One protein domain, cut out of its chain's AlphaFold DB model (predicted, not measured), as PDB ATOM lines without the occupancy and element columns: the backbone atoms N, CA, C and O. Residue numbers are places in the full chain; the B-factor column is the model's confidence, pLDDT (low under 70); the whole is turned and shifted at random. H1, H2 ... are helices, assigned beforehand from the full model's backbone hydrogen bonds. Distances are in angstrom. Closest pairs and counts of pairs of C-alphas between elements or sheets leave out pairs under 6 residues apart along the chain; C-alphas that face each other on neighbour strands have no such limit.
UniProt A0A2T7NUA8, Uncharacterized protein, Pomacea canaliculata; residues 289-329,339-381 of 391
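AT A GLANCE: This is residues 289 to 329 and 339 to 381 of the 391 residues of an uncharacterized protein of Pomacea canaliculata (UniProt A0A2T7NUA8). Two long helices, H1 and H4, pack on each other and cross near their middles, running opposite ways, and the shorter H3 packs on H1 and, more slightly, on H4, the three centres making a triangle. The fourth helix, H2, sits more loosely near the last turns of H1 and the first turns of H3, well away from H4. The printed part has 84 residues with four named helices, in the order H1, H2, H3, H4, and no named strand; the class is all helix, with 67 residues in the helices. The whole is compact, with a radius of gyration of the C-alphas of 12.8 A and spans of 36 by 27 by 18 A.

HOW THE PARTS SIT: The longest helix by residues, H4, residues 360 to 380, touches H1, residues 289 to 308; their closest C-alphas, those of Tyr 369 and Ala 298, are 6.1 A apart. They run opposite ways at a tilt of 36 degrees, only just steep. H3, residues 341 to 353, touches residues 299 to 306 of H1 alone, and the closest C-alphas, those of Leu 347 and Leu 303, are 7.0 A apart. H3 and H1 run the same way at a steep tilt of 52 degrees. H3 and H4 form a helical hairpin, but only just touch, with 3 pairs of C-alphas within 8 A, between residues 348 to 351 and 366 to 370. Their closest C-alphas, those of Leu 351 and Leu 366, are 7.5 A apart, and they run opposite ways at 36 degrees, only just steep. The packing of the helices is mostly crossed: of the 3 touching pairs, 0 are at a shallow tilt. H2, residues 317 to 329, is close to but not clearly touching H1, with the C-alphas of Gln 327 and Leu 307 closest at 7.4 A. It is likewise close to but not clearly touching H3, with the C-alphas of Val 322 and Asp 343 closest at 7.6 A. H2 and H4 are apart. In H1, H2, H3 and H4, every O i to N i+4 pair is within hydrogen-bond range.

IN THESE COORDINATES: H4 measures 30.7 A from C-alpha 360 at (262.017, 556.121, 376.794) to C-alpha 380 at (241.467, 553.704, 399.426). H1 measures 29.0 A and begins with C-alpha 289 at (246.437, 543.320, 397.668). H2 measures 19.1 A and H3 18.3 A.

THE WHOLE: The two C-alphas farthest apart, those of Lys 311 and Glu 381, are 37.9 A apart. Residues 330 to 338 are not printed, and C-alphas 329 and 339 are 9.8 A apart across this cut, in the link from H2 to H3. The links from H1 to H2 and from H3 to H4 are short. The mean pLDDT of the printed part is 87.6, and residues 379 to 381 are under 70.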
ATOM      1  N   ALA A 289     245.217 544.112 397.481       71.12
ATOM      2  CA  ALA A 289     246.437 543.320 397.668       71.12
ATOM      3  C   ALA A 289     247.165 543.005 396.342       71.12
ATOM      4  O   ALA A 289     248.395 543.018 396.261       71.12
ATOM      5  N   GLU A 290     246.432 542.733 395.256       80.69
ATOM      6  CA  GLU A 290     247.036 542.545 393.931       80.69
ATOM      7  C   GLU A 290     247.654 543.840 393.383       80.69
ATOM      8  O   GLU A 290     248.725 543.817 392.763       80.69
ATOM      9  N   LEU A 291     246.991 544.974 393.608       83.00
ATOM     10  CA  LEU A 291     247.470 546.282 393.185       83.00
ATOM     11  C   LEU A 291     248.722 546.699 393.966       83.00
ATOM     12  O   LEU A 291     249.680 547.160 393.347       83.00
ATOM     13  N   GLU A 292     248.759 546.449 395.275       84.38
ATOM     14  CA  GLU A 292     249.924 546.662 396.138       84.38
ATOM     15  C   GLU A 292     251.119 545.819 395.680       84.38
ATOM     16  O   GLU A 292     252.203 546.359 395.470       84.38
ATOM     17  N   ARG A 293     250.920 544.529 395.363       83.25
ATOM     18  CA  ARG A 293     251.983 543.679 394.784       83.25
ATOM     19  C   ARG A 293     252.541 544.240 393.471       83.25
ATOM     20  O   ARG A 293     253.747 544.166 393.220       83.25
ATOM     21  N   LYS A 294     251.685 544.797 392.605       86.88
ATOM     22  CA  LYS A 294     252.118 545.460 391.358       86.88
ATOM     23  C   LYS A 294     252.886 546.753 391.646       86.88
ATOM     24  O   LYS A 294     253.825 547.069 390.912       86.88
ATOM     25  N   LEU A 295     252.503 547.467 392.700       89.25
ATOM     26  CA  LEU A 295     253.118 548.709 393.140       89.25
ATOM     27  C   LEU A 295     254.526 548.467 393.708       89.25
ATOM     28  O   LEU A 295     255.464 549.072 393.197       89.25
ATOM     29  N   VAL A 296     254.703 547.494 394.612       86.38
ATOM     30  CA  VAL A 296     256.017 547.085 395.160       86.38
ATOM     31  C   VAL A 296     256.994 546.740 394.030       86.38
ATOM     32  O   VAL A 296     258.123 547.233 393.965       86.38
ATOM     33  N   LYS A 297     256.545 545.942 393.049       87.69
ATOM     34  CA  LYS A 297     257.369 545.583 391.880       87.69
ATOM     35  C   LYS A 297     257.760 546.805 391.039       87.69
ATOM     36  O   LYS A 297     258.839 546.819 390.442       87.69
ATOM     37  N   ALA A 298     256.890 547.807 390.938       90.00
ATOM     38  CA  ALA A 298     257.162 549.034 390.196       90.00
ATOM     39  C   ALA A 298     258.105 549.977 390.964       90.00
ATOM     40  O   ALA A 298     259.045 550.488 390.352       90.00
ATOM     41  N   GLU A 299     257.907 550.132 392.275       91.75
ATOM     42  CA  GLU A 299     258.768 550.888 393.191       91.75
ATOM     43  C   GLU A 299     260.206 550.392 393.109       91.75
ATOM     44  O   GLU A 299     261.091 551.159 392.742       91.75
ATOM     45  N   ARG A 300     260.438 549.085 393.283       87.50
ATOM     46  CA  ARG A 300     261.780 548.489 393.170       87.50
ATOM     47  C   ARG A 300     262.448 548.781 391.829       87.50
ATOM     48  O   ARG A 300     263.633 549.105 391.759       87.50
ATOM     49  N   ARG A 301     261.694 548.681 390.729       89.94
ATOM     50  CA  ARG A 301     262.218 548.936 389.375       89.94
ATOM     51  C   ARG A 301     262.601 550.397 389.170       89.94
ATOM     52  O   ARG A 301     263.563 550.652 388.454       89.94
ATOM     53  N   LEU A 302     261.836 551.329 389.729       92.19
ATOM     54  CA  LEU A 302     262.106 552.762 389.641       92.19
ATOM     55  C   LEU A 302     263.205 553.191 390.613       92.19
ATOM     56  O   LEU A 302     264.054 553.990 390.236       92.19
ATOM     57  N   LEU A 303     263.259 552.589 391.798       90.88
ATOM     58  CA  LEU A 303     264.306 552.828 392.779       90.88
ATOM     59  C   LEU A 303     265.678 552.406 392.239       90.88
ATOM     60  O   LEU A 303     266.633 553.167 392.339       90.88
ATOM     61  N   LYS A 304     265.771 551.267 391.536       90.06
ATOM     62  CA  LYS A 304     266.994 550.882 390.799       90.06
ATOM     63  C   LYS A 304     267.389 551.896 389.720       90.06
ATOM     64  O   LYS A 304     268.572 552.053 389.444       90.06
ATOM     65  N   VAL A 305     266.424 552.560 389.078       91.56
ATOM     66  CA  VAL A 305     266.718 553.617 388.095       91.56
ATOM     67  C   VAL A 305     267.246 554.860 388.802       91.56
ATOM     68  O   VAL A 305     268.258 555.393 388.365       91.56
ATOM     69  N   LEU A 306     266.609 555.283 389.895       90.88
ATOM     70  CA  LEU A 306     267.047 556.422 390.697       90.88
ATOM     71  C   LEU A 306     268.476 556.215 391.224       90.88
ATOM     72  O   LEU A 306     269.348 557.035 390.960       90.88
ATOM     73  N   LEU A 307     268.735 555.076 391.875       89.00
ATOM     74  CA  LEU A 307     270.031 554.778 392.492       89.00
ATOM     75  C   LEU A 307     271.179 554.696 391.472       89.00
ATOM     76  O   LEU A 307     272.290 555.123 391.771       89.00
ATOM     77  N   ARG A 308     270.910 554.233 390.243       89.81
ATOM     78  CA  ARG A 308     271.907 554.191 389.155       89.81
ATOM     79  C   ARG A 308     272.303 555.566 388.613       89.81
ATOM     80  O   ARG A 308     273.353 555.663 387.996       89.81
ATOM     81  N   ASN A 309     271.485 556.600 388.820       88.81
ATOM     82  CA  ASN A 309     271.750 557.962 388.338       88.81
ATOM     83  C   ASN A 309     272.181 558.912 389.471       88.81
ATOM     84  O   ASN A 309     272.253 560.121 389.277       88.81
ATOM     85  N   THR A 310     272.497 558.383 390.657       87.12
ATOM     86  CA  THR A 310     272.914 559.186 391.825       87.12
ATOM     87  C   THR A 310     274.217 559.951 391.612       87.12
ATOM     88  O   THR A 310     274.427 560.971 392.256       87.12
ATOM     89  N   LYS A 311     275.073 559.475 390.698       85.25
ATOM     90  CA  LYS A 311     276.325 560.141 390.314       85.25
ATOM     91  C   LYS A 311     276.139 561.229 389.251       85.25
ATOM     92  O   LYS A 311     276.981 562.105 389.144       85.25
ATOM     93  N   THR A 312     275.072 561.152 388.456       86.94
ATOM     94  CA  THR A 312     274.866 562.008 387.276       86.94
ATOM     95  C   THR A 312     273.857 563.127 387.508       86.94
ATOM     96  O   THR A 312     273.830 564.082 386.744       86.94
ATOM     97  N   TRP A 313     272.984 563.000 388.507       91.50
ATOM     98  CA  TRP A 313     271.964 564.004 388.815       91.50
ATOM     99  C   TRP A 313     272.335 564.822 390.048       91.50
ATOM    100  O   TRP A 313     273.015 564.340 390.954       91.50
ATOM    101  N   VAL A 314     271.850 566.063 390.089       90.12
ATOM    102  CA  VAL A 314     272.079 566.977 391.210       90.12
ATOM    103  C   VAL A 314     271.060 566.700 392.318       90.12
ATOM    104  O   VAL A 314     269.855 566.609 392.071       90.12
ATOM    105  N   PHE A 315     271.563 566.574 393.549       90.94
ATOM    106  CA  PHE A 315     270.771 566.306 394.750       90.94
ATOM    107  C   PHE A 315     271.159 567.235 395.892       90.94
ATOM    108  O   PHE A 315     272.356 567.404 396.164       90.94
ATOM    109  N   THR A 316     270.160 567.748 396.614       90.75
ATOM    110  CA  THR A 316     270.387 568.539 397.833       90.75
ATOM    111  C   THR A 316     270.926 567.670 398.977       90.75
ATOM    112  O   THR A 316     270.910 566.434 398.921       90.75
ATOM    113  N   ARG A 317     271.403 568.308 400.053       87.94
ATOM    114  CA  ARG A 317     271.918 567.608 401.242       87.94
ATOM    115  C   ARG A 317     270.869 566.679 401.869       87.94
ATOM    116  O   ARG A 317     271.206 565.554 402.243       87.94
ATOM    117  N   ASP A 318     269.608 567.106 401.916       88.00
ATOM    118  CA  ASP A 318     268.505 566.303 402.457       88.00
ATOM    119  C   ASP A 318     268.102 565.160 401.523       88.00
ATOM    120  O   ASP A 318     267.921 564.028 401.977       88.00
ATOM    121  N   GLU A 319     268.064 565.397 400.207       91.00
ATOM    122  CA  GLU A 319     267.796 564.341 399.223       91.00
ATOM    123  C   GLU A 319     268.866 563.238 399.286       91.00
ATOM    124  O   GLU A 319     268.548 562.045 399.245       91.00
ATOM    125  N   ARG A 320     270.142 563.607 399.487       90.81
ATOM    126  CA  ARG A 320     271.237 562.645 399.702       90.81
ATOM    127  C   ARG A 320     271.047 561.815 400.975       90.81
ATOM    128  O   ARG A 320     271.399 560.635 400.973       90.81
ATOM    129  N   ARG A 321     270.479 562.384 402.047       89.06
ATOM    130  CA  ARG A 321     270.164 561.642 403.284       89.06
ATOM    131  C   ARG A 321     269.115 560.557 403.015       89.06
ATOM    132  O   ARG A 321     269.305 559.413 403.434       89.06
ATOM    133  N   VAL A 322     268.064 560.886 402.260       89.44
ATOM    134  CA  VAL A 322     267.006 559.938 401.863       89.44
ATOM    135  C   VAL A 322     267.550 558.854 400.924       89.44
ATOM    136  O   VAL A 322     267.258 557.675 401.114       89.44
ATOM    137  N   LEU A 323     268.414 559.207 399.966       89.44
ATOM    138  CA  LEU A 323     269.053 558.236 399.066       89.44
ATOM    139  C   LEU A 323     269.896 557.194 399.817       89.44
ATOM    140  O   LEU A 323     269.788 556.006 399.519       89.44
ATOM    141  N   ARG A 324     270.686 557.609 400.820       88.19
ATOM    142  CA  ARG A 324     271.472 556.675 401.653       88.19
ATOM    143  C   ARG A 324     270.578 555.712 402.434       88.19
ATOM    144  O   ARG A 324     270.920 554.541 402.561       88.19
ATOM    145  N   LYS A 325     269.437 556.191 402.949       88.25
ATOM    146  CA  LYS A 325     268.430 555.348 403.613       88.25
ATOM    147  C   LYS A 325     267.895 554.292 402.641       88.25
ATOM    148  O   LYS A 325     268.044 553.103 402.895       88.25
ATOM    149  N   LEU A 326     267.404 554.725 401.480       85.06
ATOM    150  CA  LEU A 326     266.838 553.840 400.458       85.06
ATOM    151  C   LEU A 326     267.835 552.816 399.900       85.06
ATOM    152  O   LEU A 326     267.441 551.715 399.516       85.06
ATOM    153  N   GLN A 327     269.121 553.167 399.839       85.44
ATOM    154  CA  GLN A 327     270.175 552.256 399.399       85.44
ATOM    155  C   GLN A 327     270.446 551.143 400.423       85.44
ATOM    156  O   GLN A 327     270.660 550.005 400.017       85.44
ATOM    157  N   ARG A 328     270.387 551.442 401.729       81.38
ATOM    158  CA  ARG A 328     270.506 550.432 402.800       81.38
ATOM    159  C   ARG A 328     269.297 549.503 402.860       81.38
ATOM    160  O   ARG A 328     269.448 548.313 403.115       81.38
ATOM    161  N   ASP A 329     268.111 550.034 402.596       73.94
ATOM    162  CA  ASP A 329     266.878 549.244 402.629       73.94
ATOM    163  C   ASP A 329     266.805 548.259 401.444       73.94
ATOM    164  O   ASP A 329     266.213 547.189 401.564       73.94
ATOM    165  N   LEU A 339     257.090 550.907 399.819       79.81
ATOM    166  CA  LEU A 339     257.786 552.098 400.310       79.81
ATOM    167  C   LEU A 339     256.826 552.942 401.168       79.81
ATOM    168  O   LEU A 339     255.682 553.166 400.743       79.81
ATOM    169  N   PRO A 340     257.286 553.465 402.319       81.94
ATOM    170  CA  PRO A 340     256.550 554.462 403.088       81.94
ATOM    171  C   PRO A 340     256.144 555.663 402.222       81.94
ATOM    172  O   PRO A 340     256.851 556.035 401.283       81.94
ATOM    173  N   SER A 341     255.022 556.309 402.552       79.69
ATOM    174  CA  SER A 341     254.445 557.404 401.750       79.69
ATOM    175  C   SER A 341     255.437 558.534 401.437       79.69
ATOM    176  O   SER A 341     255.467 559.029 400.312       79.69
ATOM    177  N   ASN A 342     256.303 558.893 402.389       81.56
ATOM    178  CA  ASN A 342     257.314 559.942 402.203       81.56
ATOM    179  C   ASN A 342     258.397 559.531 401.194       81.56
ATOM    180  O   ASN A 342     258.722 560.287 400.277       81.56
ATOM    181  N   ASP A 343     258.894 558.300 401.307       86.12
ATOM    182  CA  ASP A 343     259.922 557.740 400.424       86.12
ATOM    183  C   ASP A 343     259.388 557.560 398.991       86.12
ATOM    184  O   ASP A 343     260.070 557.808 397.992       86.12
ATOM    185  N   ARG A 344     258.108 557.195 398.887       88.75
ATOM    186  CA  ARG A 344     257.364 557.126 397.634       88.75
ATOM    187  C   ARG A 344     257.216 558.492 396.963       88.75
ATOM    188  O   ARG A 344     257.423 558.595 395.751       88.75
ATOM    189  N   ASN A 345     256.842 559.520 397.722       87.00
ATOM    190  CA  ASN A 345     256.692 560.882 397.210       87.00
ATOM    191  C   ASN A 345     258.031 561.423 396.705       87.00
ATOM    192  O   ASN A 345     258.090 561.951 395.596       87.00
ATOM    193  N   PHE A 346     259.111 561.184 397.454       91.00
ATOM    194  CA  PHE A 346     260.471 561.507 397.034       91.00
ATOM    195  C   PHE A 346     260.842 560.834 395.700       91.00
ATOM    196  O   PHE A 346     261.254 561.508 394.754       91.00
ATOM    197  N   LEU A 347     260.608 559.521 395.574       90.19
ATOM    198  CA  LEU A 347     260.863 558.770 394.339       90.19
ATOM    199  C   LEU A 347     260.101 559.352 393.136       90.19
ATOM    200  O   LEU A 347     260.660 559.479 392.043       90.19
ATOM    201  N   VAL A 348     258.819 559.693 393.316       92.50
ATOM    202  CA  VAL A 348     257.998 560.296 392.257       92.50
ATOM    203  C   VAL A 348     258.499 561.688 391.896       92.50
ATOM    204  O   VAL A 348     258.585 561.990 390.703       92.50
ATOM    205  N   LEU A 349     258.819 562.517 392.887       91.62
ATOM    206  CA  LEU A 349     259.264 563.895 392.711       91.62
ATOM    207  C   LEU A 349     260.549 563.947 391.885       91.62
ATOM    208  O   LEU A 349     260.552 564.549 390.810       91.62
ATOM    209  N   VAL A 350     261.586 563.213 392.299       92.06
ATOM    210  CA  VAL A 350     262.882 563.224 391.604       92.06
ATOM    211  C   VAL A 350     262.760 562.678 390.183       92.06
ATOM    212  O   VAL A 350     263.222 563.304 389.234       92.06
ATOM    213  N   LEU A 351     262.092 561.536 389.989       92.19
ATOM    214  CA  LEU A 351     261.947 560.954 388.648       92.19
ATOM    215  C   LEU A 351     261.070 561.801 387.717       92.19
ATOM    216  O   LEU A 351     261.124 561.637 386.496       92.19
ATOM    217  N   THR A 352     260.228 562.670 388.281       92.50
ATOM    218  CA  THR A 352     259.445 563.637 387.508       92.50
ATOM    219  C   THR A 352     260.279 564.859 387.147       92.50
ATOM    220  O   THR A 352     260.199 565.278 385.994       92.50
ATOM    221  N   ARG A 353     261.098 565.370 388.080       94.00
ATOM    222  CA  ARG A 353     262.071 566.449 387.847       94.00
ATOM    223  C   ARG A 353     263.047 566.069 386.734       94.00
ATOM    224  O   ARG A 353     263.129 566.743 385.718       94.00
ATOM    225  N   GLU A 354     263.646 564.887 386.843       92.81
ATOM    226  CA  GLU A 354     264.649 564.370 385.901       92.81
ATOM    227  C   GLU A 354     264.041 563.656 384.687       92.81
ATOM    228  O   GLU A 354     264.677 562.836 384.017       92.81
ATOM    229  N   ARG A 355     262.766 563.925 384.381       90.94
ATOM    230  CA  ARG A 355     262.036 563.177 383.355       90.94
ATOM    231  C   ARG A 355     262.710 563.273 381.993       90.94
ATOM    232  O   ARG A 355     262.679 562.275 381.276       90.94
ATOM    233  N   ASN A 356     263.289 564.411 381.617       90.25
ATOM    234  CA  ASN A 356     263.913 564.584 380.301       90.25
ATOM    235  C   ASN A 356     265.149 563.689 380.134       90.25
ATOM    236  O   ASN A 356     265.258 563.024 379.100       90.25
ATOM    237  N   ASN A 357     265.914 563.511 381.213       90.62
ATOM    238  CA  ASN A 357     267.121 562.682 381.307       90.62
ATOM    239  C   ASN A 357     266.835 561.165 381.354       90.62
ATOM    240  O   ASN A 357     267.739 560.332 381.277       90.62
ATOM    241  N   LEU A 358     265.564 560.752 381.447       91.00
ATOM    242  CA  LEU A 358     265.182 559.337 381.444       91.00
ATOM    243  C   LEU A 358     265.093 558.740 380.028       91.00
ATOM    244  O   LEU A 358     264.400 559.248 379.141       91.00
ATOM    245  N   LYS A 359     265.639 557.526 379.857       92.94
ATOM    246  CA  LYS A 359     265.394 556.686 378.666       92.94
ATOM    247  C   LYS A 359     263.885 556.456 378.452       92.94
ATOM    248  O   LYS A 359     263.136 556.267 379.418       92.94
ATOM    249  N   LYS A 360     263.434 556.350 377.191       91.94
ATOM    250  CA  LYS A 360     262.017 556.121 376.794       91.94
ATOM    251  C   LYS A 360     261.354 554.974 377.579       91.94
ATOM    252  O   LYS A 360     260.225 555.104 378.060       91.94
ATOM    253  N   LYS A 361     262.094 553.882 377.823       91.88
ATOM    254  CA  LYS A 361     261.642 552.736 378.637       91.88
ATOM    255  C   LYS A 361     261.357 553.085 380.107       91.88
ATOM    256  O   LYS A 361     260.411 552.554 380.685       91.88
ATOM    257  N   HIS A 362     262.134 553.978 380.721       92.75
ATOM    258  CA  HIS A 362     261.949 554.407 382.113       92.75
ATOM    259  C   HIS A 362     260.821 555.436 382.240       92.75
ATOM    260  O   HIS A 362     259.999 555.312 383.146       92.75
ATOM    261  N   LYS A 363     260.678 556.340 381.257       92.81
ATOM    262  CA  LYS A 363     259.516 557.242 381.127       92.81
ATOM    263  C   LYS A 363     258.194 556.450 381.129       92.81
ATOM    264  O   LYS A 363     257.262 556.788 381.860       92.81
ATOM    265  N   LYS A 364     258.127 555.334 380.386       93.69
ATOM    266  CA  LYS A 364     256.955 554.429 380.363       93.69
ATOM    267  C   LYS A 364     256.702 553.747 381.717       93.69
ATOM    268  O   LYS A 364     255.545 553.634 382.123       93.69
ATOM    269  N   LYS A 365     257.753 553.324 382.433       92.94
ATOM    270  CA  LYS A 365     257.640 552.741 383.787       92.94
ATOM    271  C   LYS A 365     257.086 553.756 384.794       92.94
ATOM    272  O   LYS A 365     256.152 553.416 385.512       92.94
ATOM    273  N   LEU A 366     257.585 554.994 384.782       93.12
ATOM    274  CA  LEU A 366     257.113 556.070 385.662       93.12
ATOM    275  C   LEU A 366     255.638 556.416 385.407       93.12
ATOM    276  O   LEU A 366     254.861 556.534 386.351       93.12
ATOM    277  N   ARG A 367     255.214 556.504 384.137       92.75
ATOM    278  CA  ARG A 367     253.797 556.721 383.781       92.75
ATOM    279  C   ARG A 367     252.892 555.595 384.288       92.75
ATOM    280  O   ARG A 367     251.850 555.863 384.879       92.75
ATOM    281  N   ARG A 368     253.295 554.331 384.089       93.00
ATOM    282  CA  ARG A 368     252.551 553.163 384.598       93.00
ATOM    283  C   ARG A 368     252.457 553.182 386.121       93.00
ATOM    284  O   ARG A 368     251.389 552.917 386.656       93.00
ATOM    285  N   TYR A 369     253.542 553.541 386.797       93.25
ATOM    286  CA  TYR A 369     253.591 553.642 388.248       93.25
ATOM    287  C   TYR A 369     252.639 554.710 388.803       93.25
ATOM    288  O   TYR A 369     251.796 554.394 389.637       93.25
ATOM    289  N   LYS A 370     252.671 555.935 388.258       93.12
ATOM    290  CA  LYS A 370     251.721 557.001 388.627       93.12
ATOM    291  C   LYS A 370     250.259 556.585 388.411       93.12
ATOM    292  O   LYS A 370     249.405 556.892 389.237       93.12
ATOM    293  N   LYS A 371     249.966 555.841 387.333       93.62
ATOM    294  CA  LYS A 371     248.620 555.301 387.067       93.62
ATOM    295  C   LYS A 371     248.194 554.259 388.110       93.62
ATOM    296  O   LYS A 371     247.037 554.263 388.520       93.62
ATOM    297  N   LEU A 372     249.109 553.386 388.542       91.12
ATOM    298  CA  LEU A 372     248.852 552.411 389.610       91.12
ATOM    299  C   LEU A 372     248.621 553.104 390.958       91.12
ATOM    300  O   LEU A 372     247.681 552.734 391.651       91.12
ATOM    301  N   LEU A 373     249.409 554.137 391.281       88.62
ATOM    302  CA  LEU A 373     249.214 554.941 392.488       88.62
ATOM    303  C   LEU A 373     247.848 555.615 392.515       88.62
ATOM    304  O   LEU A 373     247.107 555.420 393.466       88.62
ATOM    305  N   LYS A 374     247.463 556.303 391.434       88.25
ATOM    306  CA  LYS A 374     246.132 556.916 391.324       88.25
ATOM    307  C   LYS A 374     245.012 555.882 391.486       88.25
ATOM    308  O   LYS A 374     244.001 556.164 392.119       88.25
ATOM    309  N   LYS A 375     245.192 554.671 390.948       86.75
ATOM    310  CA  LYS A 375     244.230 553.569 391.106       86.75
ATOM    311  C   LYS A 375     244.147 553.062 392.553       86.75
ATOM    312  O   LYS A 375     243.066 552.702 392.990       86.75
ATOM    313  N   LEU A 376     245.262 553.036 393.284       82.94
ATOM    314  CA  LEU A 376     245.288 552.632 394.692       82.94
ATOM    315  C   LEU A 376     244.649 553.711 395.570       82.94
ATOM    316  O   LEU A 376     243.768 553.399 396.359       82.94
ATOM    317  N   THR A 377     245.010 554.978 395.363       80.62
ATOM    318  CA  THR A 377     244.422 556.122 396.068       80.62
ATOM    319  C   THR A 377     242.912 556.195 395.851       80.62
ATOM    320  O   THR A 377     242.180 556.250 396.821       80.62
ATOM    321  N   THR A 378     242.422 556.047 394.617       78.56
ATOM    322  CA  THR A 378     240.967 556.017 394.332       78.56
ATOM    323  C   THR A 378     240.234 554.796 394.898       78.56
ATOM    324  O   THR A 378     239.014 554.824 395.026       78.56
ATOM    325  N   MET A 379     240.947 553.711 395.219       67.62
ATOM    326  CA  MET A 379     240.377 552.541 395.895       67.62
ATOM    327  C   MET A 379     240.389 552.667 397.427       67.62
ATOM    328  O   MET A 379     239.566 552.025 398.078       67.62
ATOM    329  N   LEU A 380     241.312 553.457 397.986       66.38
ATOM    330  CA  LEU A 380     241.467 553.704 399.426       66.38
ATOM    331  C   LEU A 380     240.704 554.954 399.896       66.38
ATOM    332  O   LEU A 380     240.210 554.985 401.019       66.38
ATOM    333  N   GLU A 381     240.558 555.960 399.034       60.88
ATOM    334  CA  GLU A 381     239.644 557.079 399.230       60.88
ATOM    335  C   GLU A 381     238.217 556.540 399.172       60.88
ATOM    336  O   GLU A 381     237.688 556.188 398.116       60.88
TER     337      GLU A 381